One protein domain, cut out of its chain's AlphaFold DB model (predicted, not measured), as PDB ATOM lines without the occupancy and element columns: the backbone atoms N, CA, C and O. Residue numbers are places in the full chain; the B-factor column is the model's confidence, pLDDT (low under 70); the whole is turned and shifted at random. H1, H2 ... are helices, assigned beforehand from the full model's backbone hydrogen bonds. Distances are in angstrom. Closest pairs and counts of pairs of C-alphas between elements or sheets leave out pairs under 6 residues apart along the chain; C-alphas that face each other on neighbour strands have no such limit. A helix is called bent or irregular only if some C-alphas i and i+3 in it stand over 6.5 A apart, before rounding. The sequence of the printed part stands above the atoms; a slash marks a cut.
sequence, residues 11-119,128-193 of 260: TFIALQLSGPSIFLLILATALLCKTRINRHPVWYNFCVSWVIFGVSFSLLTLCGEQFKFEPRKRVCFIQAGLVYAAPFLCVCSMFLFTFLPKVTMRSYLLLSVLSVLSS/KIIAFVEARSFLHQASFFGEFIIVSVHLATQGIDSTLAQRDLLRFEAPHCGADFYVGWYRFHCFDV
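AT A GLANCE: This is residues 11 to 119 and 128 to 193 of the 260 residues of the protein "Predicted protein" of Laccaria bicolor (strain S238N-H82 / ATCC MYA-4686) (UniProt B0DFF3). Helices H1, H2, H3 and H4 fold back and forth in a loose, elongated body, while residues 109 to 117 of H3 stick out, as do H5 and residues 182 to 193 of H6. The printed part has 175 residues with six named helices, H1 to H6, and is all helix; the radius of gyration of the C-alphas is 20.8 A, the spans 71 by 39 by 30 A.

HOW THE PARTS SIT: H1, residues 11 to 32, and H2, residues 41 to 62, touch as a hairpin, closest at the C-alphas of Pro 20 and Val 51, 4.5 A. H2 is irregular: C-alphas 57 and 60 are 7.3 A apart. H3, residues 73 to 117, one helix by its hydrogen bonds, is bent, with C-alphas 84 and 87 6.7 A apart; its arms are H3a, 73 to 84, and H3b, 87 to 117. H2, H3a and H4, residues 128 to 158, form an up and down bundle, each running against the one before. Residues 53 to 60 of H2 touch H3a, closest at the C-alphas of Ser 56 and Gln 79, 6.1 A; residues 152 to 156 of H4 touch H3a, closest at those of Arg 74 and Ala 156, 6.5 A. H5, residues 166 to 169, and H6, residues 180 to 193, touch no helix. Every O i to N i+4 pair is within hydrogen-bond range in H3a and H4, but 17 of 18 in H1, 16 of 18 in H2, 25 of 27 in H3b and 9 of 10 in H6; H5 is too short for one.

IN THESE COORDINATES: H1 begins at C-alpha 11, (313.990, 308.769, 268.550), and H6 ends at C-alpha 193, (308.896, 317.668, 255.323). From first to last C-alpha H1 measures 31.2 A, H2 29.3 A, H3b 43.8 A and H4 43.4 A.

THE WHOLE: Residues 120 to 127 are cut out, a gap of 20.0 A between C-alphas 119 and 128. No link printed whole is long. Confidence is under 70 in 75 residues, among them 155 to 193.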
ATOM      1  N   THR A  11     313.644 308.304 269.901       87.06
ATOM      2  CA  THR A  11     313.990 308.769 268.550       87.06
ATOM      3  C   THR A  11     313.791 310.274 268.427       87.06
ATOM      4  O   THR A  11     314.651 310.971 267.889       87.06
ATOM      5  N   PHE A  12     312.688 310.794 268.968       84.12
ATOM      6  CA  PHE A  12     312.419 312.224 268.963       84.12
ATOM      7  C   PHE A  12     313.474 313.012 269.747       84.12
ATOM      8  O   PHE A  12     314.018 313.985 269.233       84.12
ATOM      9  N   ILE A  13     313.822 312.562 270.952       87.38
ATOM     10  CA  ILE A  13     314.860 313.193 271.776       87.38
ATOM     11  C   ILE A  13     316.212 313.178 271.059       87.38
ATOM     12  O   ILE A  13     316.900 314.198 271.018       87.38
ATOM     13  N   ALA A  14     316.588 312.041 270.469       87.44
ATOM     14  CA  ALA A  14     317.837 311.909 269.726       87.44
ATOM     15  C   ALA A  14     317.882 312.882 268.542       87.44
ATOM     16  O   ALA A  14     318.880 313.578 268.346       87.44
ATOM     17  N   LEU A  15     316.781 312.991 267.796       85.06
ATOM     18  CA  LEU A  15     316.666 313.930 266.689       85.06
ATOM     19  C   LEU A  15     316.768 315.381 267.181       85.06
ATOM     20  O   LEU A  15     317.556 316.158 266.637       85.06
ATOM     21  N   GLN A  16     316.050 315.722 268.252       86.88
ATOM     22  CA  GLN A  16     316.014 317.067 268.823       86.88
ATOM     23  C   GLN A  16     317.378 317.510 269.369       86.88
ATOM     24  O   GLN A  16     317.739 318.673 269.211       86.88
ATOM     25  N   LEU A  17     318.151 316.599 269.969       88.31
ATOM     26  CA  LEU A  17     319.500 316.870 270.480       88.31
ATOM     27  C   LEU A  17     320.564 316.885 269.375       88.31
ATOM     28  O   LEU A  17     321.557 317.608 269.492       88.31
ATOM     29  N   SER A  18     320.372 316.125 268.294       90.19
ATOM     30  CA  SER A  18     321.346 316.059 267.197       90.19
ATOM     31  C   SER A  18     321.512 317.407 266.487       90.19
ATOM     32  O   SER A  18     322.638 317.830 266.230       90.19
ATOM     33  N   GLY A  19     320.414 318.136 266.265       86.81
ATOM     34  CA  GLY A  19     320.410 319.456 265.629       86.81
ATOM     35  C   GLY A  19     321.324 320.484 266.313       86.81
ATOM     36  O   GLY A  19     322.312 320.908 265.705       86.81
ATOM     37  N   PRO A  20     321.054 320.890 267.570       90.00
ATOM     38  CA  PRO A  20     321.884 321.862 268.276       90.00
ATOM     39  C   PRO A  20     323.321 321.366 268.458       90.00
ATOM     40  O   PRO A  20     324.237 322.180 268.395       90.00
ATOM     41  N   SER A  21     323.543 320.055 268.604       88.56
ATOM     42  CA  SER A  21     324.893 319.485 268.711       88.56
ATOM     43  C   SER A  21     325.714 319.706 267.438       88.56
ATOM     44  O   SER A  21     326.862 320.145 267.512       88.56
ATOM     45  N   ILE A  22     325.121 319.479 266.261       92.06
ATOM     46  CA  ILE A  22     325.773 319.731 264.968       92.06
ATOM     47  C   ILE A  22     326.084 321.223 264.807       92.06
ATOM     48  O   ILE A  22     327.206 321.583 264.452       92.06
ATOM     49  N   PHE A  23     325.131 322.109 265.113       90.19
ATOM     50  CA  PHE A  23     325.364 323.554 265.029       90.19
ATOM     51  C   PHE A  23     326.433 324.040 266.013       90.19
ATOM     52  O   PHE A  23     327.235 324.905 265.662       90.19
ATOM     53  N   LEU A  24     326.487 323.466 267.213       91.62
ATOM     54  CA  LEU A  24     327.507 323.775 268.209       91.62
ATOM     55  C   LEU A  24     328.892 323.314 267.742       91.62
ATOM     56  O   LEU A  24     329.847 324.079 267.850       91.62
ATOM     57  N   LEU A  25     329.005 322.123 267.146       92.88
ATOM     58  CA  LEU A  25     330.251 321.643 266.537       92.88
ATOM     59  C   LEU A  25     330.710 322.536 265.380       92.88
ATOM     60  O   LEU A  25     331.891 322.877 265.286       92.88
ATOM     61  N   ILE A  26     329.782 322.960 264.522       92.81
ATOM     62  CA  ILE A  26     330.045 323.903 263.430       92.81
ATOM     63  C   ILE A  26     330.559 325.239 263.988       92.81
ATOM     64  O   ILE A  26     331.544 325.781 263.481       92.81
ATOM     65  N   LEU A  27     329.932 325.745 265.051       91.94
ATOM     66  CA  LEU A  27     330.323 326.985 265.715       91.94
ATOM     67  C   LEU A  27     331.710 326.862 266.358       91.94
ATOM     68  O   LEU A  27     332.569 327.711 266.127       91.94
ATOM     69  N   ALA A  28     331.959 325.782 267.097       92.12
ATOM     70  CA  ALA A  28     333.249 325.496 267.716       92.12
ATOM     71  C   ALA A  28     334.360 325.401 266.662       92.12
ATOM     72  O   ALA A  28     335.388 326.062 266.783       92.12
ATOM     73  N   THR A  29     334.120 324.669 265.572       92.62
ATOM     74  CA  THR A  29     335.074 324.552 264.460       92.62
ATOM     75  C   THR A  29     335.341 325.910 263.811       92.62
ATOM     76  O   THR A  29     336.483 326.244 263.503       92.62
ATOM     77  N   ALA A  30     334.309 326.736 263.625       89.69
ATOM     78  CA  ALA A  30     334.468 328.077 263.073       89.69
ATOM     79  C   ALA A  30     335.309 328.994 263.974       89.69
ATOM     80  O   ALA A  30     336.135 329.748 263.461       89.69
ATOM     81  N   LEU A  31     335.132 328.902 265.293       87.62
ATOM     82  CA  LEU A  31     335.897 329.676 266.269       87.62
ATOM     83  C   LEU A  31     337.353 329.204 266.367       87.62
ATOM     84  O   LEU A  31     338.256 330.038 266.425       87.62
ATOM     85  N   LEU A  32     337.595 327.892 266.321       91.19
ATOM     86  CA  LEU A  32     338.944 327.317 266.349       91.19
ATOM     87  C   LEU A  32     339.721 327.606 265.054       91.19
ATOM     88  O   LEU A  32     340.921 327.864 265.093       91.19
ATOM     89  N   CYS A  33     339.044 327.634 263.903       89.06
ATOM     90  CA  CYS A  33     339.652 327.916 262.599       89.06
ATOM     91  C   CYS A  33     339.576 329.397 262.180       89.06
ATOM     92  O   CYS A  33     339.641 329.703 260.983       89.06
ATOM     93  N   LYS A  34     339.450 330.326 263.139       75.56
ATOM     94  CA  LYS A  34     339.251 331.765 262.883       75.56
ATOM     95  C   LYS A  34     340.311 332.383 261.964       75.56
ATOM     96  O   LYS A  34     340.011 333.300 261.208       75.56
ATOM     97  N   THR A  35     341.540 331.874 261.992       74.44
ATOM     98  CA  THR A  35     342.659 332.374 261.180       74.44
ATOM     99  C   THR A  35     342.526 332.096 259.685       74.44
ATOM    100  O   THR A  35     343.180 332.778 258.900       74.44
ATOM    101  N   ARG A  36     341.704 331.124 259.265       76.56
ATOM    102  CA  ARG A  36     341.682 330.665 257.865       76.56
ATOM    103  C   ARG A  36     340.441 331.087 257.081       76.56
ATOM    104  O   ARG A  36     340.507 331.156 255.860       76.56
ATOM    105  N   ILE A  37     339.313 331.351 257.747       81.19
ATOM    106  CA  ILE A  37     338.031 331.605 257.073       81.19
ATOM    107  C   ILE A  37     337.304 332.776 257.745       81.19
ATOM    108  O   ILE A  37     336.722 332.627 258.819       81.19
ATOM    109  N   ASN A  38     337.280 333.931 257.075       80.81
ATOM    110  CA  ASN A  38     336.426 335.058 257.459       80.81
ATOM    111  C   ASN A  38     334.975 334.755 257.062       80.81
ATOM    112  O   ASN A  38     334.581 334.949 255.913       80.81
ATOM    113  N   ARG A  39     334.181 334.249 258.011       83.50
ATOM    114  CA  ARG A  39     332.729 334.090 257.844       83.50
ATOM    115  C   ARG A  39     332.001 335.361 258.266       83.50
ATOM    116  O   ARG A  39     332.427 336.046 259.189       83.50
ATOM    117  N   HIS A  40     330.884 335.644 257.605       80.00
ATOM    118  CA  HIS A  40     330.058 336.811 257.898       80.00
ATOM    119  C   HIS A  40     329.427 336.713 259.308       80.00
ATOM    120  O   HIS A  40     328.943 335.633 259.659       80.00
ATOM    121  N   PRO A  41     329.333 337.809 260.091       74.31
ATOM    122  CA  PRO A  41     328.730 337.836 261.436       74.31
ATOM    123  C   PRO A  41     327.361 337.174 261.520       74.31
ATOM    124  O   PRO A  41     327.025 336.498 262.487       74.31
ATOM    125  N   VAL A  42     326.548 337.362 260.482       76.06
ATOM    126  CA  VAL A  42     325.178 336.843 260.492       76.06
ATOM    127  C   VAL A  42     325.143 335.317 260.449       76.06
ATOM    128  O   VAL A  42     324.241 334.714 261.020       76.06
ATOM    129  N   TRP A  43     326.151 334.677 259.856       81.88
ATOM    130  CA  TRP A  43     326.248 333.223 259.887       81.88
ATOM    131  C   TRP A  43     326.403 332.710 261.327       81.88
ATOM    132  O   TRP A  43     325.714 331.775 261.722       81.88
ATOM    133  N   TYR A  44     327.216 333.387 262.146       83.88
ATOM    134  CA  TYR A  44     327.354 333.066 263.569       83.88
ATOM    135  C   TYR A  44     326.043 333.281 264.331       83.88
ATOM    136  O   TYR A  44     325.630 332.397 265.077       83.88
ATOM    137  N   ASN A  45     325.353 334.405 264.104       79.25
ATOM    138  CA  ASN A  45     324.063 334.679 264.749       79.25
ATOM    139  C   ASN A  45     322.998 333.640 264.395       79.25
ATOM    140  O   ASN A  45     322.257 333.189 265.267       79.25
ATOM    141  N   PHE A  46     322.958 333.213 263.133       80.31
ATOM    142  CA  PHE A  46     322.082 332.138 262.696       80.31
ATOM    143  C   PHE A  46     322.394 330.841 263.454       80.31
ATOM    144  O   PHE A  46     321.506 330.300 264.109       80.31
ATOM    145  N   CYS A  47     323.651 330.390 263.470       88.06
ATOM    146  CA  CYS A  47     324.043 329.187 264.209       88.06
ATOM    147  C   CYS A  47     323.694 329.277 265.703       88.06
ATOM    148  O   CYS A  47     323.114 328.342 266.248       88.06
ATOM    149  N   VAL A  48     323.986 330.406 266.356       85.81
ATOM    150  CA  VAL A  48     323.675 330.622 267.779       85.81
ATOM    151  C   VAL A  48     322.168 330.565 268.036       85.81
ATOM    152  O   VAL A  48     321.746 329.887 268.971       85.81
ATOM    153  N   SER A  49     321.344 331.195 267.193       81.50
ATOM    154  CA  SER A  49     319.882 331.144 267.345       81.50
ATOM    155  C   SER A  49     319.328 329.720 267.250       81.50
ATOM    156  O   SER A  49     318.469 329.347 268.046       81.50
ATOM    157  N   TRP A  50     319.871 328.893 266.352       84.50
ATOM    158  CA  TRP A  50     319.477 327.489 266.208       84.50
ATOM    159  C   TRP A  50     319.901 326.632 267.400       84.50
ATOM    160  O   TRP A  50     319.140 325.766 267.831       84.50
ATOM    161  N   VAL A  51     321.084 326.888 267.968       89.31
ATOM    162  CA  VAL A  51     321.527 326.220 269.200       89.31
ATOM    163  C   VAL A  51     320.584 326.561 270.350       89.31
ATOM    164  O   VAL A  51     320.075 325.656 271.006       89.31
ATOM    165  N   ILE A  52     320.293 327.846 270.560       86.38
ATOM    166  CA  ILE A  52     319.372 328.311 271.607       86.38
ATOM    167  C   ILE A  52     317.988 327.679 271.437       86.38
ATOM    168  O   ILE A  52     317.399 327.192 272.406       86.38
ATOM    169  N   PHE A  53     317.482 327.661 270.206       84.31
ATOM    170  CA  PHE A  53     316.213 327.035 269.869       84.31
ATOM    171  C   PHE A  53     316.214 325.548 270.242       84.31
ATOM    172  O   PHE A  53     315.377 325.110 271.026       84.31
ATOM    173  N   GLY A  54     317.201 324.780 269.773       88.31
ATOM    174  CA  GLY A  54     317.304 323.349 270.070       88.31
ATOM    175  C   GLY A  54     317.439 323.045 271.566       88.31
ATOM    176  O   GLY A  54     316.786 322.128 272.069       88.31
ATOM    177  N   VAL A  55     318.221 323.846 272.299       89.00
ATOM    178  CA  VAL A  55     318.386 323.716 273.757       89.00
ATOM    179  C   VAL A  55     317.076 323.997 274.493       89.00
ATOM    180  O   VAL A  55     316.726 323.255 275.407       89.00
ATOM    181  N   SER A  56     316.312 325.002 274.060       88.81
ATOM    182  CA  SER A  56     315.020 325.353 274.667       88.81
ATOM    183  C   SER A  56     314.011 324.206 274.603       88.81
ATOM    184  O   SER A  56     313.308 323.940 275.574       88.81
ATOM    185  N   PHE A  57     313.976 323.479 273.486       86.25
ATOM    186  CA  PHE A  57     313.138 322.284 273.335       86.25
ATOM    187  C   PHE A  57     313.662 321.072 274.110       86.25
ATOM    188  O   PHE A  57     312.885 320.190 274.468       86.25
ATOM    189  N   SER A  58     314.968 321.028 274.371       89.88
ATOM    190  CA  SER A  58     315.622 319.923 275.078       89.88
ATOM    191  C   SER A  58     315.639 320.113 276.597       89.88
ATOM    192  O   SER A  58     316.146 319.258 277.315       89.88
ATOM    193  N   LEU A  59     315.099 321.219 277.114       89.38
ATOM    194  CA  LEU A  59     315.211 321.610 278.521       89.38
ATOM    195  C   LEU A  59     314.556 320.581 279.462       89.38
ATOM    196  O   LEU A  59     315.169 320.181 280.450       89.38
ATOM    197  N   LEU A  60     313.375 320.055 279.110       89.00
ATOM    198  CA  LEU A  60     312.730 318.956 279.847       89.00
ATOM    199  C   LEU A  60     313.594 317.684 279.900       89.00
ATOM    200  O   LEU A  60     313.677 317.029 280.944       89.00
ATOM    201  N   THR A  61     314.239 317.344 278.782       89.81
ATOM    202  CA  THR A  61     315.143 316.192 278.669       89.81
ATOM    203  C   THR A  61     316.396 316.399 279.512       89.81
ATOM    204  O   THR A  61     316.770 315.508 280.269       89.81
ATOM    205  N   LEU A  62     317.010 317.582 279.438       89.25
ATOM    206  CA  LEU A  62     318.209 317.938 280.201       89.25
ATOM    207  C   LEU A  62     317.946 317.956 281.714       89.25
ATOM    208  O   LEU A  62     318.816 317.579 282.491       89.25
ATOM    209  N   CYS A  63     316.738 318.335 282.142       91.00
ATOM    210  CA  CYS A  63     316.327 318.248 283.544       91.00
ATOM    211  C   CYS A  63     315.938 316.827 283.994       91.00
ATOM    212  O   CYS A  63     315.670 316.629 285.180       91.00
ATOM    213  N   GLY A  64     315.871 315.851 283.082       89.31
ATOM    214  CA  GLY A  64     315.440 314.484 283.386       89.31
ATOM    215  C   GLY A  64     313.962 314.377 283.781       89.31
ATOM    216  O   GLY A  64     313.559 313.420 284.439       89.31
ATOM    217  N   GLU A  65     313.138 315.361 283.414       89.12
ATOM    218  CA  GLU A  65     311.719 315.429 283.797       89.12
ATOM    219  C   GLU A  65     310.791 314.848 282.714       89.12
ATOM    220  O   GLU A  65     309.590 314.748 282.927       89.12
ATOM    221  N   GLN A  66     311.331 314.424 281.568       84.44
ATOM    222  CA  GLN A  66     310.562 313.981 280.395       84.44
ATOM    223  C   GLN A  66     309.685 312.733 280.602       84.44
ATOM    224  O   GLN A  66     308.697 312.562 279.898       84.44
ATOM    225  N   PHE A  67     310.039 311.860 281.552       83.94
ATOM    226  CA  PHE A  67     309.276 310.640 281.861       83.94
ATOM    227  C   PHE A  67     308.426 310.771 283.124       83.94
ATOM    228  O   PHE A  67     307.733 309.828 283.506       83.94
ATOM    229  N   LYS A  68     308.493 311.916 283.810       85.75
ATOM    230  CA  LYS A  68     307.707 312.122 285.019       85.75
ATOM    231  C   LYS A  68     306.269 312.408 284.628       85.75
ATOM    232  O   LYS A  68     306.007 313.233 283.760       85.75
ATOM    233  N   PHE A  69     305.347 311.733 285.310       82.75
ATOM    234  CA  PHE A  69     303.914 311.966 285.141       82.75
ATOM    235  C   PHE A  69     303.548 313.431 285.408       82.75
ATOM    236  O   PHE A  69     302.712 314.001 284.713       82.75
ATOM    237  N   GLU A  70     304.236 314.049 286.369       88.06
ATOM    238  CA  GLU A  70     304.036 315.440 286.741       88.06
ATOM    239  C   GLU A  70     305.388 316.178 286.745       88.06
ATOM    240  O   GLU A  70     306.122 316.138 287.738       88.06
ATOM    241  N   PRO A  71     305.788 316.801 285.618       86.81
ATOM    242  CA  PRO A  71     307.032 317.555 285.551       86.81
ATOM    243  C   PRO A  71     306.940 318.809 286.421       86.81
ATOM    244  O   PRO A  71     305.879 319.418 286.585       86.81
ATOM    245  N   ARG A  72     308.082 319.254 286.950       87.19
ATOM    246  CA  ARG A  72     308.150 320.504 287.721       87.19
ATOM    247  C   ARG A  72     307.566 321.677 286.920       87.19
ATOM    248  O   ARG A  72     308.129 322.078 285.903       87.19
ATOM    249  N   LYS A  73     306.488 322.287 287.436       85.94
ATOM    250  CA  LYS A  73     305.747 323.402 286.799       85.94
ATOM    251  C   LYS A  73     306.653 324.522 286.276       85.94
ATOM    252  O   LYS A  73     306.457 325.004 285.165       85.94
ATOM    253  N   ARG A  74     307.690 324.878 287.045       84.06
ATOM    254  CA  ARG A  74     308.691 325.894 286.672       84.06
ATOM    255  C   ARG A  74     309.396 325.576 285.349       84.06
ATOM    256  O   ARG A  74     309.576 326.469 284.532       84.06
ATOM    257  N   VAL A  75     309.751 324.312 285.119       83.69
ATOM    258  CA  VAL A  75     310.446 323.883 283.897       83.69
ATOM    259  C   VAL A  75     309.496 323.924 282.699       83.69
ATOM    260  O   VAL A  75     309.882 324.468 281.666       83.69
ATOM    261  N   CYS A  76     308.245 323.450 282.835       85.94
ATOM    262  CA  CYS A  76     307.281 323.540 281.725       85.94
ATOM    263  C   CYS A  76     306.970 325.000 281.369       85.94
ATOM    264  O   CYS A  76     306.898 325.340 280.192       85.94
ATOM    265  N   PHE A  77     306.846 325.882 282.366       85.88
ATOM    266  CA  PHE A  77     306.586 327.302 282.129       85.88
ATOM    267  C   PHE A  77     307.744 327.991 281.395       85.88
ATOM    268  O   PHE A  77     307.519 328.679 280.400       85.88
ATOM    269  N   ILE A  78     308.986 327.756 281.831       85.75
ATOM    270  CA  ILE A  78     310.181 328.292 281.164       85.75
ATOM    271  C   ILE A  78     310.282 327.757 279.732       85.75
ATOM    272  O   ILE A  78     310.505 328.534 278.804       85.75
ATOM    273  N   GLN A  79     310.075 326.451 279.530       88.50
ATOM    274  CA  GLN A  79     310.101 325.848 278.199       88.50
ATOM    275  C   GLN A  79     309.004 326.425 277.299       88.50
ATOM    276  O   GLN A  79     309.290 326.804 276.167       88.50
ATOM    277  N   ALA A  80     307.772 326.559 277.792       85.50
ATOM    278  CA  ALA A  80     306.682 327.173 277.041       85.50
ATOM    279  C   ALA A  80     307.021 328.622 276.656       85.50
ATOM    280  O   ALA A  80     306.879 328.991 275.491       85.50
ATOM    281  N   GLY A  81     307.536 329.419 277.597       85.44
ATOM    282  CA  GLY A  81     307.966 330.795 277.342       85.44
ATOM    283  C   GLY A  81     309.042 330.886 276.258       85.44
ATOM    284  O   GLY A  81     308.892 331.642 275.299       85.44
ATOM    285  N   LEU A  82     310.087 330.059 276.353       81.94
ATOM    286  CA  LEU A  82     311.166 330.001 275.364       81.94
ATOM    287  C   LEU A  82     310.668 329.572 273.978       81.94
ATOM    288  O   LEU A  82     311.038 330.174 272.970       81.94
ATOM    289  N   VAL A  83     309.801 328.558 273.915       84.06
ATOM    290  CA  VAL A  83     309.240 328.065 272.649       84.06
ATOM    291  C   VAL A  83     308.336 329.115 272.000       84.06
ATOM    292  O   VAL A  83     308.394 329.296 270.785       84.06
ATOM    293  N   TYR A  84     307.543 329.856 272.777       82.06
ATOM    294  CA  TYR A  84     306.722 330.948 272.247       82.06
ATOM    295  C   TYR A  84     307.537 332.175 271.825       82.06
ATOM    296  O   TYR A  84     307.117 332.901 270.923       82.06
ATOM    297  N   ALA A  85     308.701 332.397 272.431       79.00
ATOM    298  CA  ALA A  85     309.614 333.474 272.058       79.00
ATOM    299  C   ALA A  85     310.420 333.171 270.789       79.00
ATOM    300  O   ALA A  85     310.839 334.084 270.073       79.00
ATOM    301  N   ALA A  86     310.631 331.892 270.478       78.44
ATOM    302  CA  ALA A  86     311.453 331.471 269.352       78.44
ATOM    303  C   ALA A  86     311.033 332.034 267.977       78.44
ATOM    304  O   ALA A  86     311.910 332.514 267.255       78.44
ATOM    305  N   PRO A  87     309.743 332.061 267.585       77.81
ATOM    306  CA  PRO A  87     309.322 332.684 266.331       77.81
ATOM    307  C   PRO A  87     309.683 334.170 266.274       77.81
ATOM    308  O   PRO A  87     310.121 334.653 265.235       77.81
ATOM    309  N   PHE A  88     309.564 334.880 267.400       76.75
ATOM    310  CA  PHE A  88     309.973 336.280 267.501       76.75
ATOM    311  C   PHE A  88     311.475 336.437 267.277       76.75
ATOM    312  O   PHE A  88     311.887 337.297 266.506       76.75
ATOM    313  N   LEU A  89     312.296 335.565 267.865       69.12
ATOM    314  CA  LEU A  89     313.745 335.562 267.647       69.12
ATOM    315  C   LEU A  89     314.111 335.282 266.190       69.12
ATOM    316  O   LEU A  89     314.982 335.963 265.643       69.12
ATOM    317  N   CYS A  90     313.432 334.336 265.540       73.12
ATOM    318  CA  CYS A  90     313.624 334.049 264.121       73.12
ATOM    319  C   CYS A  90     313.239 335.247 263.250       73.12
ATOM    320  O   CYS A  90     314.028 335.646 262.396       73.12
ATOM    321  N   VAL A  91     312.082 335.870 263.493       76.38
ATOM    322  CA  VAL A  91     311.628 337.050 262.741       76.38
ATOM    323  C   VAL A  91     312.559 338.236 262.972       76.38
ATOM    324  O   VAL A  91     312.963 338.874 262.005       76.38
ATOM    325  N   CYS A  92     312.975 338.507 264.210       73.69
ATOM    326  CA  CYS A  92     313.945 339.558 264.511       73.69
ATOM    327  C   CYS A  92     315.292 339.290 263.830       73.69
ATOM    328  O   CYS A  92     315.870 340.206 263.250       73.69
ATOM    329  N   SER A  93     315.775 338.046 263.839       68.19
ATOM    330  CA  SER A  93     317.038 337.663 263.192       68.19
ATOM    331  C   SER A  93     316.955 337.749 261.670       68.19
ATOM    332  O   SER A  93     317.871 338.268 261.037       68.19
ATOM    333  N   MET A  94     315.845 337.308 261.073       72.06
ATOM    334  CA  MET A  94     315.575 337.441 259.640       72.06
ATOM    335  C   MET A  94     315.431 338.905 259.234       72.06
ATOM    336  O   MET A  94     315.994 339.319 258.222       72.06
ATOM    337  N   PHE A  95     314.720 339.707 260.023       73.12
ATOM    338  CA  PHE A  95     314.567 341.133 259.778       73.12
ATOM    339  C   PHE A  95     315.927 341.824 259.854       73.12
ATOM    340  O   PHE A  95     316.310 342.500 258.908       73.12
ATOM    341  N   LEU A  96     316.726 341.563 260.892       69.44
ATOM    342  CA  LEU A  96     318.108 342.037 260.980       69.44
ATOM    343  C   LEU A  96     318.931 341.574 259.766       69.44
ATOM    344  O   LEU A  96     319.599 342.394 259.150       69.44
ATOM    345  N   PHE A  97     318.839 340.309 259.349       66.69
ATOM    346  CA  PHE A  97     319.585 339.802 258.194       66.69
ATOM    347  C   PHE A  97     319.152 340.409 256.859       66.69
ATOM    348  O   PHE A  97     319.975 340.550 255.966       66.69
ATOM    349  N   THR A  98     317.885 340.780 256.699       70.25
ATOM    350  CA  THR A  98     317.361 341.255 255.410       70.25
ATOM    351  C   THR A  98     317.400 342.779 255.315       70.25
ATOM    352  O   THR A  98     317.718 343.340 254.264       70.25
ATOM    353  N   PHE A  99     317.093 343.466 256.417       69.38
ATOM    354  CA  PHE A  99     317.025 344.923 256.485       69.38
ATOM    355  C   PHE A  99     318.362 345.564 256.833       69.38
ATOM    356  O   PHE A  99     318.708 346.558 256.191       69.38
ATOM    357  N   LEU A 100     319.141 345.020 257.783       66.38
ATOM    358  CA  LEU A 100     320.415 345.651 258.133       66.38
ATOM    359  C   LEU A 100     321.354 345.722 256.943       66.38
ATOM    360  O   LEU A 100     321.750 346.831 256.645       66.38
ATOM    361  N   PRO A 101     321.686 344.659 256.191       65.56
ATOM    362  CA  PRO A 101     322.637 344.817 255.099       65.56
ATOM    363  C   PRO A 101     322.148 345.786 254.023       65.56
ATOM    364  O   PRO A 101     322.988 346.428 253.414       65.56
ATOM    365  N   LYS A 102     320.840 346.007 253.827       63.53
ATOM    366  CA  LYS A 102     320.364 347.077 252.929       63.53
ATOM    367  C   LYS A 102     320.657 348.474 253.480       63.53
ATOM    368  O   LYS A 102     321.094 349.346 252.730       63.53
ATOM    369  N   VAL A 103     320.449 348.687 254.778       66.12
ATOM    370  CA  VAL A 103     320.754 349.960 255.452       66.12
ATOM    371  C   VAL A 103     322.267 350.148 255.568       66.12
ATOM    372  O   VAL A 103     322.794 351.158 255.112       66.12
ATOM    373  N   THR A 104     322.979 349.145 256.077       65.75
ATOM    374  CA  THR A 104     324.427 349.143 256.250       65.75
ATOM    375  C   THR A 104     325.147 349.230 254.910       65.75
ATOM    376  O   THR A 104     326.112 349.971 254.836       65.75
ATOM    377  N   MET A 105     324.698 348.579 253.828       67.56
ATOM    378  CA  MET A 105     325.311 348.729 252.496       67.56
ATOM    379  C   MET A 105     325.115 350.144 251.949       67.56
ATOM    380  O   MET A 105     326.061 350.706 251.404       67.56
ATOM    381  N   ARG A 106     323.942 350.767 252.148       70.81
ATOM    382  CA  ARG A 106     323.744 352.191 251.819       70.81
ATOM    383  C   ARG A 106     324.691 353.082 252.622       70.81
ATOM    384  O   ARG A 106     325.325 353.961 252.047       70.81
ATOM    385  N   SER A 107     324.842 352.824 253.919       69.44
ATOM    386  CA  SER A 107     325.798 353.537 254.771       69.44
ATOM    387  C   SER A 107     327.251 353.279 254.360       69.44
ATOM    388  O   SER A 107     328.041 354.213 254.347       69.44
ATOM    389  N   TYR A 108     327.611 352.053 253.970       68.31
ATOM    390  CA  TYR A 108     328.943 351.685 253.480       68.31
ATOM    391  C   TYR A 108     329.250 352.337 252.137       68.31
ATOM    392  O   TYR A 108     330.375 352.778 251.935       68.31
ATOM    393  N   LEU A 109     328.273 352.431 251.233       78.56
ATOM    394  CA  LEU A 109     328.427 353.138 249.966       78.56
ATOM    395  C   LEU A 109     328.652 354.629 250.221       78.56
ATOM    396  O   LEU A 109     329.588 355.199 249.673       78.56
ATOM    397  N   LEU A 110     327.855 355.238 251.106       79.75
ATOM    398  CA  LEU A 110     328.030 356.634 251.505       79.75
ATOM    399  C   LEU A 110     329.391 356.859 252.168       79.75
ATOM    400  O   LEU A 110     330.077 357.806 251.811       79.75
ATOM    401  N   LEU A 111     329.825 355.974 253.066       74.06
ATOM    402  CA  LEU A 111     331.146 356.053 253.692       74.06
ATOM    403  C   LEU A 111     332.276 355.847 252.680       74.06
ATOM    404  O   LEU A 111     333.272 356.557 252.753       74.06
ATOM    405  N   SER A 112     332.128 354.938 251.715       76.31
ATOM    406  CA  SER A 112     333.096 354.745 250.630       76.31
ATOM    407  C   SER A 112     333.179 355.975 249.731       76.31
ATOM    408  O   SER A 112     334.280 356.451 249.474       76.31
ATOM    409  N   VAL A 113     332.042 356.543 249.319       84.12
ATOM    410  CA  VAL A 113     331.986 357.783 248.529       84.12
ATOM    411  C   VAL A 113     332.597 358.942 249.315       84.12
ATOM    412  O   VAL A 113     333.471 359.630 248.798       84.12
ATOM    413  N   LEU A 114     332.234 359.108 250.588       78.31
ATOM    414  CA  LEU A 114     332.831 360.110 251.474       78.31
ATOM    415  C   LEU A 114     334.331 359.873 251.680       78.31
ATOM    416  O   LEU A 114     335.073 360.839 251.780       78.31
ATOM    417  N   SER A 115     334.805 358.624 251.702       73.81
ATOM    418  CA  SER A 115     336.235 358.305 251.820       73.81
ATOM    419  C   SER A 115     337.028 358.594 250.546       73.81
ATOM    420  O   SER A 115     338.221 358.863 250.627       73.81
ATOM    421  N   VAL A 116     336.380 358.520 249.381       79.12
ATOM    422  CA  VAL A 116     336.978 358.859 248.084       79.12
ATOM    423  C   VAL A 116     336.990 360.373 247.891       79.12
ATOM    424  O   VAL A 116     337.980 360.919 247.420       79.12
ATOM    425  N   LEU A 117     335.913 361.056 248.290       81.12
ATOM    426  CA  LEU A 117     335.809 362.517 248.237       81.12
ATOM    427  C   LEU A 117     336.667 363.197 249.309       81.12
ATOM    428  O   LEU A 117     337.196 364.286 249.094       81.12
ATOM    429  N   SER A 118     336.836 362.560 250.466       78.69
ATOM    430  CA  SER A 118     337.748 363.023 251.500       78.69
ATOM    431  C   SER A 118     339.166 362.609 251.123       78.69
ATOM    432  O   SER A 118     339.615 361.513 251.446       78.69
ATOM    433  N   SER A 119     339.899 363.513 250.472       70.94
ATOM    434  CA  SER A 119     341.338 363.384 250.179       70.94
ATOM    435  C   SER A 119     342.212 363.454 251.454       70.94
ATOM    436  O   SER A 119     343.296 364.031 251.475       70.94
ATOM    437  N   LYS A 128     338.770 349.080 262.592       68.50
ATOM    438  CA  LYS A 128     338.322 349.204 263.989       68.50
ATOM    439  C   LYS A 128     336.848 349.597 264.090       68.50
ATOM    440  O   LYS A 128     336.161 349.131 264.991       68.50
ATOM    441  N   ILE A 129     336.362 350.429 263.169       67.88
ATOM    442  CA  ILE A 129     334.963 350.876 263.154       67.88
ATOM    443  C   ILE A 129     334.045 349.719 262.745       67.88
ATOM    444  O   ILE A 129     333.013 349.516 263.376       67.88
ATOM    445  N   ILE A 130     334.448 348.915 261.756       65.38
ATOM    446  CA  ILE A 130     333.682 347.738 261.317       65.38
ATOM    447  C   ILE A 130     333.557 346.720 262.458       65.38
ATOM    448  O   ILE A 130     332.444 346.321 262.796       65.38
ATOM    449  N   ALA A 131     334.670 346.387 263.123       67.81
ATOM    450  CA  ALA A 131     334.656 345.490 264.277       67.81
ATOM    451  C   ALA A 131     333.789 346.028 265.433       67.81
ATOM    452  O   ALA A 131     333.101 345.262 266.104       67.81
ATOM    453  N   PHE A 132     333.782 347.348 265.651       69.44
ATOM    454  CA  PHE A 132     332.955 347.983 266.678       69.44
ATOM    455  C   PHE A 132     331.453 347.908 266.361       69.44
ATOM    456  O   PHE A 132     330.651 347.605 267.244       69.44
ATOM    457  N   VAL A 133     331.058 348.142 265.105       63.12
ATOM    458  CA  VAL A 133     329.656 348.028 264.660       63.12
ATOM    459  C   VAL A 133     329.165 346.582 264.776       63.12
ATOM    460  O   VAL A 133     328.047 346.341 265.235       63.12
ATOM    461  N   GLU A 134     330.010 345.617 264.422       64.88
ATOM    462  CA  GLU A 134     329.710 344.189 264.522       64.88
ATOM    463  C   GLU A 134     329.551 343.740 265.984       64.88
ATOM    464  O   GLU A 134     328.530 343.144 266.339       64.88
ATOM    465  N   ALA A 135     330.491 344.118 266.855       67.94
ATOM    466  CA  ALA A 135     330.426 343.834 268.288       67.94
ATOM    467  C   ALA A 135     329.184 344.452 268.948       67.94
ATOM    468  O   ALA A 135     328.546 343.818 269.787       67.94
ATOM    469  N   ARG A 136     328.795 345.667 268.541       69.00
ATOM    470  CA  ARG A 136     327.591 346.329 269.053       69.00
ATOM    471  C   ARG A 136     326.311 345.594 268.657       69.00
ATOM    472  O   ARG A 136     325.411 345.489 269.482       69.00
ATOM    473  N   SER A 137     326.235 345.074 267.432       61.62
ATOM    474  CA  SER A 137     325.087 344.274 266.984       61.62
ATOM    475  C   SER A 137     324.949 342.987 267.806       61.62
ATOM    476  O   SER A 137     323.866 342.679 268.306       61.62
ATOM    477  N   PHE A 138     326.071 342.297 268.044       62.88
ATOM    478  CA  PHE A 138     326.132 341.128 268.926       62.88
ATOM    479  C   PHE A 138     325.711 341.451 270.362       62.88
ATOM    480  O   PHE A 138     324.892 340.738 270.938       62.88
ATOM    481  N   LEU A 139     326.230 342.543 270.931       70.19
ATOM    482  CA  LEU A 139     325.908 342.957 272.296       70.19
ATOM    483  C   LEU A 139     324.423 343.297 272.446       70.19
ATOM    484  O   LEU A 139     323.818 342.984 273.464       70.19
ATOM    485  N   HIS A 140     323.820 343.899 271.420       65.38
ATOM    486  CA  HIS A 140     322.402 344.238 271.433       65.38
ATOM    487  C   HIS A 140     321.514 342.990 271.355       65.38
ATOM    488  O   HIS A 140     320.542 342.896 272.098       65.38
ATOM    489  N   GLN A 141     321.862 342.005 270.518       60.41
ATOM    490  CA  GLN A 141     321.148 340.723 270.486       60.41
ATOM    491  C   GLN A 141     321.287 339.953 271.803       60.41
ATOM    492  O   GLN A 141     320.290 339.461 272.323       60.41
ATOM    493  N   ALA A 142     322.496 339.891 272.366       63.16
ATOM    494  CA  ALA A 142     322.738 339.247 273.655       63.16
ATOM    495  C   ALA A 142     321.985 339.948 274.797       63.16
ATOM    496  O   ALA A 142     321.410 339.271 275.643       63.16
ATOM    497  N   SER A 143     321.940 341.284 274.793       70.44
ATOM    498  CA  SER A 143     321.195 342.082 275.772       70.44
ATOM    499  C   SER A 143     319.688 341.838 275.674       70.44
ATOM    500  O   SER A 143     319.072 341.471 276.666       70.44
ATOM    501  N   PHE A 144     319.100 341.904 274.472       61.56
ATOM    502  CA  PHE A 144     317.677 341.590 274.274       61.56
ATOM    503  C   PHE A 144     317.323 340.169 274.718       61.56
ATOM    504  O   PHE A 144     316.267 339.948 275.308       61.56
ATOM    505  N   PHE A 145     318.206 339.207 274.453       57.91
ATOM    506  CA  PHE A 145     318.019 337.833 274.896       57.91
ATOM    507  C   PHE A 145     318.125 337.711 276.421       57.91
ATOM    508  O   PHE A 145     317.303 337.043 277.040       57.91
ATOM    509  N   GLY A 146     319.099 338.391 277.030       65.75
ATOM    510  CA  GLY A 146     319.279 338.463 278.476       65.75
ATOM    511  C   GLY A 146     318.062 339.057 279.176       65.75
ATOM    512  O   GLY A 146     317.517 338.417 280.065       65.75
ATOM    513  N   GLU A 147     317.577 340.211 278.720       68.31
ATOM    514  CA  GLU A 147     316.367 340.850 279.249       68.31
ATOM    515  C   GLU A 147     315.142 339.948 279.094       68.31
ATOM    516  O   GLU A 147     314.358 339.797 280.025       68.31
ATOM    517  N   PHE A 148     314.991 339.265 277.957       58.53
ATOM    518  CA  PHE A 148     313.866 338.358 277.750       58.53
ATOM    519  C   PHE A 148     313.927 337.121 278.659       58.53
ATOM    520  O   PHE A 148     312.904 336.701 279.206       58.53
ATOM    521  N   ILE A 149     315.118 336.545 278.853       61.91
ATOM    522  CA  ILE A 149     315.353 335.452 279.805       61.91
ATOM    523  C   ILE A 149     315.070 335.938 281.227       61.91
ATOM    524  O   ILE A 149     314.358 335.256 281.956       61.91
ATOM    525  N   ILE A 150     315.571 337.115 281.612       70.88
ATOM    526  CA  ILE A 150     315.357 337.707 282.936       70.88
ATOM    527  C   ILE A 150     313.869 337.949 283.164       70.88
ATOM    528  O   ILE A 150     313.365 337.517 284.188       70.88
ATOM    529  N   VAL A 151     313.145 338.544 282.214       68.38
ATOM    530  CA  VAL A 151     311.691 338.749 282.303       68.38
ATOM    531  C   VAL A 151     310.957 337.414 282.384       68.38
ATOM    532  O   VAL A 151     310.078 337.261 283.223       68.38
ATOM    533  N   SER A 152     311.338 336.414 281.588       58.91
ATOM    534  CA  SER A 152     310.711 335.084 281.631       58.91
ATOM    535  C   SER A 152     310.952 334.377 282.967       58.91
ATOM    536  O   SER A 152     310.032 333.788 283.528       58.91
ATOM    537  N   VAL A 153     312.172 334.461 283.503       66.25
ATOM    538  CA  VAL A 153     312.538 333.915 284.816       66.25
ATOM    539  C   VAL A 153     311.852 334.698 285.929       66.25
ATOM    540  O   VAL A 153     311.334 334.081 286.847       66.25
ATOM    541  N   HIS A 154     311.791 336.023 285.834       72.31
ATOM    542  CA  HIS A 154     311.138 336.895 286.805       72.31
ATOM    543  C   HIS A 154     309.627 336.658 286.846       72.31
ATOM    544  O   HIS A 154     309.052 336.527 287.917       72.31
ATOM    545  N   LEU A 155     308.981 336.500 285.689       57.06
ATOM    546  CA  LEU A 155     307.580 336.085 285.604       57.06
ATOM    547  C   LEU A 155     307.385 334.668 286.164       57.06
ATOM    548  O   LEU A 155     306.406 334.411 286.861       57.06
ATOM    549  N   ALA A 156     308.331 333.756 285.922       56.16
ATOM    550  CA  ALA A 156     308.289 332.404 286.474       56.16
ATOM    551  C   ALA A 156     308.513 332.361 287.999       56.16
ATOM    552  O   ALA A 156     307.985 331.466 288.660       56.16
ATOM    553  N   THR A 157     309.290 333.288 288.568       61.25
ATOM    554  CA  THR A 157     309.538 333.375 290.016       61.25
ATOM    555  C   THR A 157     308.447 334.154 290.740       61.25
ATOM    556  O   THR A 157     308.069 333.751 291.836       61.25
ATOM    557  N   GLN A 158     307.885 335.199 290.128       63.53
ATOM    558  CA  GLN A 158     306.748 335.938 290.686       63.53
ATOM    559  C   GLN A 158     305.426 335.164 290.599       63.53
ATOM    560  O   GLN A 158     304.528 335.392 291.405       63.53
ATOM    561  N   GLY A 159     305.327 334.175 289.706       47.41
ATOM    562  CA  GLY A 159     304.197 333.242 289.640       47.41
ATOM    563  C   GLY A 159     304.061 332.278 290.829       47.41
ATOM    564  O   GLY A 159     303.241 331.365 290.761       47.41
ATOM    565  N   ILE A 160     304.853 332.430 291.900       48.47
ATOM    566  CA  ILE A 160     304.753 331.604 293.115       48.47
ATOM    567  C   ILE A 160     303.801 332.219 294.162       48.47
ATOM    568  O   ILE A 160     303.237 331.463 294.947       48.47
ATOM    569  N   ASP A 161     303.498 333.524 294.103       51.16
ATOM    570  CA  ASP A 161     302.582 334.180 295.063       51.16
ATOM    571  C   ASP A 161     301.177 334.492 294.504       51.16
ATOM    572  O   ASP A 161     300.303 335.011 295.200       51.16
ATOM    573  N   SER A 162     300.898 334.164 293.242       45.31
ATOM    574  CA  SER A 162     299.700 334.658 292.555       45.31
ATOM    575  C   SER A 162     298.507 333.694 292.590       45.31
ATOM    576  O   SER A 162     298.130 333.113 291.571       45.31
ATOM    577  N   THR A 163     297.819 333.609 293.728       53.25
ATOM    578  CA  THR A 163     296.446 333.065 293.801       53.25
ATOM    579  C   THR A 163     295.432 333.890 292.986       53.25
ATOM    580  O   THR A 163     294.360 333.385 292.655       53.25
ATOM    581  N   LEU A 164     295.775 335.129 292.593       50.47
ATOM    582  CA  LEU A 164     294.922 335.998 291.769       50.47
ATOM    583  C   LEU A 164     295.206 335.937 290.254       50.47
ATOM    584  O   LEU A 164     294.257 335.827 289.483       50.47
ATOM    585  N   ALA A 165     296.470 335.951 289.805       46.78
ATOM    586  CA  ALA A 165     296.792 335.918 288.363       46.78
ATOM    587  C   ALA A 165     296.502 334.551 287.713       46.78
ATOM    588  O   ALA A 165     296.332 334.445 286.497       46.78
ATOM    589  N   GLN A 166     296.386 333.503 288.531       45.41
ATOM    590  CA  GLN A 166     296.022 332.172 288.069       45.41
ATOM    591  C   GLN A 166     294.581 332.116 287.537       45.41
ATOM    592  O   GLN A 166     294.317 331.294 286.673       45.41
ATOM    593  N   ARG A 167     293.653 332.996 287.951       49.91
ATOM    594  CA  ARG A 167     292.257 332.950 287.461       49.91
ATOM    595  C   ARG A 167     292.092 333.368 285.999       49.91
ATOM    596  O   ARG A 167     291.277 332.760 285.310       49.91
ATOM    597  N   ASP A 168     292.879 334.325 285.512       48.44
ATOM    598  CA  ASP A 168     292.791 334.756 284.108       48.44
ATOM    599  C   ASP A 168     293.643 333.885 283.173       48.44
ATOM    600  O   ASP A 168     293.247 333.629 282.036       48.44
ATOM    601  N   LEU A 169     294.752 333.325 283.670       43.50
ATOM    602  CA  LEU A 169     295.533 332.322 282.938       43.50
ATOM    603  C   LEU A 169     294.895 330.923 282.958       43.50
ATOM    604  O   LEU A 169     295.077 330.197 281.992       43.50
ATOM    605  N   LEU A 170     294.081 330.561 283.962       45.97
ATOM    606  CA  LEU A 170     293.286 329.316 283.979       45.97
ATOM    607  C   LEU A 170     292.151 329.301 282.942       45.97
ATOM    608  O   LEU A 170     291.614 328.236 282.652       45.97
ATOM    609  N   ARG A 171     291.785 330.450 282.352       49.41
ATOM    610  CA  ARG A 171     290.888 330.488 281.179       49.41
ATOM    611  C   ARG A 171     291.584 330.096 279.879       49.41
ATOM    612  O   ARG A 171     290.912 329.718 278.921       49.41
ATOM    613  N   PHE A 172     292.911 330.162 279.854       43.78
ATOM    614  CA  PHE A 172     293.718 329.346 278.965       43.78
ATOM    615  C   PHE A 172     293.917 328.010 279.681       43.78
ATOM    616  O   PHE A 172     294.905 327.816 280.382       43.78
ATOM    617  N   GLU A 173     292.969 327.078 279.536       43.97
ATOM    618  CA  GLU A 173     293.279 325.667 279.771       43.97
ATOM    619  C   GLU A 173     294.555 325.373 278.985       43.97
ATOM    620  O   GLU A 173     294.541 325.359 277.755       43.97
ATOM    621  N   ALA A 174     295.683 325.252 279.680       42.00
ATOM    622  CA  ALA A 174     296.889 324.702 279.105       42.00
ATOM    623  C   ALA A 174     296.581 323.210 278.954       42.00
ATOM    624  O   ALA A 174     296.567 322.508 279.973       42.00
ATOM    625  N   PRO A 175     296.256 322.714 277.742       41.84
ATOM    626  CA  PRO A 175     296.056 321.289 277.565       41.84
ATOM    627  C   PRO A 175     297.352 320.611 278.001       41.84
ATOM    628  O   PRO A 175     298.439 321.120 277.717       41.84
ATOM    629  N   HIS A 176     297.213 319.533 278.768       51.28
ATOM    630  CA  HIS A 176     298.278 318.688 279.300       51.28
ATOM    631  C   HIS A 176     299.657 318.933 278.655       51.28
ATOM    632  O   HIS A 176     299.892 318.553 277.507       51.28
ATOM    633  N   CYS A 177     300.566 319.551 279.427       46.81
ATOM    634  CA  CYS A 177     301.896 320.076 279.049       46.81
ATOM    635  C   CYS A 177     302.853 319.091 278.325       46.81
ATOM    636  O   CYS A 177     304.003 319.440 278.088       46.81
ATOM    637  N   GLY A 178     302.445 317.862 277.999       46.19
ATOM    638  CA  GLY A 178     303.334 316.815 277.489       46.19
ATOM    639  C   GLY A 178     302.950 316.177 276.154       46.19
ATOM    640  O   GLY A 178     303.847 315.739 275.446       46.19
ATOM    641  N   ALA A 179     301.669 316.115 275.775       45.72
ATOM    642  CA  ALA A 179     301.253 315.309 274.618       45.72
ATOM    643  C   ALA A 179     300.697 316.156 273.465       45.72
ATOM    644  O   ALA A 179     301.207 316.089 272.347       45.72
ATOM    645  N   ASP A 180     299.718 317.020 273.730       40.12
ATOM    646  CA  ASP A 180     298.991 317.716 272.656       40.12
ATOM    647  C   ASP A 180     299.811 318.833 272.001       40.12
ATOM    648  O   ASP A 180     299.719 319.065 270.793       40.12
ATOM    649  N   PHE A 181     300.683 319.485 272.775       43.56
ATOM    650  CA  PHE A 181     301.604 320.495 272.253       43.56
ATOM    651  C   PHE A 181     302.640 319.877 271.299       43.56
ATOM    652  O   PHE A 181     302.909 320.428 270.231       43.56
ATOM    653  N   TYR A 182     303.162 318.692 271.639       43.16
ATOM    654  CA  TYR A 182     304.086 317.945 270.782       43.16
ATOM    655  C   TYR A 182     303.405 317.445 269.507       43.16
ATOM    656  O   TYR A 182     303.980 317.581 268.429       43.16
ATOM    657  N   VAL A 183     302.168 316.941 269.592       46.66
ATOM    658  CA  VAL A 183     301.397 316.475 268.425       46.66
ATOM    659  C   VAL A 183     301.038 317.633 267.487       46.66
ATOM    660  O   VAL A 183     301.175 317.497 266.270       46.66
ATOM    661  N   GLY A 184     300.640 318.793 268.021       41.59
ATOM    662  CA  GLY A 184     300.346 319.989 267.224       41.59
ATOM    663  C   GLY A 184     301.565 320.521 266.462       41.59
ATOM    664  O   GLY A 184     301.445 320.923 265.304       41.59
ATOM    665  N   TRP A 185     302.748 320.456 267.077       42.81
ATOM    666  CA  TRP A 185     304.006 320.879 266.461       42.81
ATOM    667  C   TRP A 185     304.539 319.852 265.444       42.81
ATOM    668  O   TRP A 185     304.947 320.228 264.345       42.81
ATOM    669  N   TYR A 186     304.427 318.549 265.738       36.31
ATOM    670  CA  TYR A 186     304.716 317.459 264.794       36.31
ATOM    671  C   TYR A 186     303.847 317.528 263.539       36.31
ATOM    672  O   TYR A 186     304.337 317.306 262.434       36.31
ATOM    673  N   ARG A 187     302.563 317.870 263.686       39.09
ATOM    674  CA  ARG A 187     301.655 318.051 262.548       39.09
ATOM    675  C   ARG A 187     302.069 319.224 261.661       39.09
ATOM    676  O   ARG A 187     301.761 319.195 260.482       39.09
ATOM    677  N   PHE A 188     302.773 320.214 262.205       34.00
ATOM    678  CA  PHE A 188     303.316 321.345 261.450       34.00
ATOM    679  C   PHE A 188     304.620 320.955 260.728       34.00
ATOM    680  O   PHE A 188     304.721 321.105 259.515       34.00
ATOM    681  N   HIS A 189     305.574 320.342 261.440       37.62
ATOM    682  CA  HIS A 189     306.885 319.977 260.884       37.62
ATOM    683  C   HIS A 189     306.864 318.763 259.932       37.62
ATOM    684  O   HIS A 189     307.583 318.763 258.934       37.62
ATOM    685  N   CYS A 190     306.030 317.743 260.179       32.62
ATOM    686  CA  CYS A 190     305.861 316.630 259.234       32.62
ATOM    687  C   CYS A 190     305.134 317.065 257.960       32.62
ATOM    688  O   CYS A 190     305.392 316.496 256.905       32.62
ATOM    689  N   PHE A 191     304.249 318.064 258.027       33.47
ATOM    690  CA  PHE A 191     303.569 318.575 256.837       33.47
ATOM    691  C   PHE A 191     304.551 319.317 255.920       33.47
ATOM    692  O   PHE A 191     304.514 319.097 254.714       33.47
ATOM    693  N   ASP A 192     305.495 320.081 256.484       33.59
ATOM    694  CA  ASP A 192     306.568 320.738 255.722       33.59
ATOM    695  C   ASP A 192     307.564 319.738 255.107       33.59
ATOM    696  O   ASP A 192     307.923 319.865 253.935       33.59
ATOM    697  N   VAL A 193     307.973 318.698 255.845       33.59
ATOM    698  CA  VAL A 193     308.896 317.668 255.323       33.59
ATOM    699  C   VAL A 193     308.229 316.792 254.255       33.59
ATOM    700  O   VAL A 193     308.844 316.498 253.232       33.59
TER     701      VAL A 193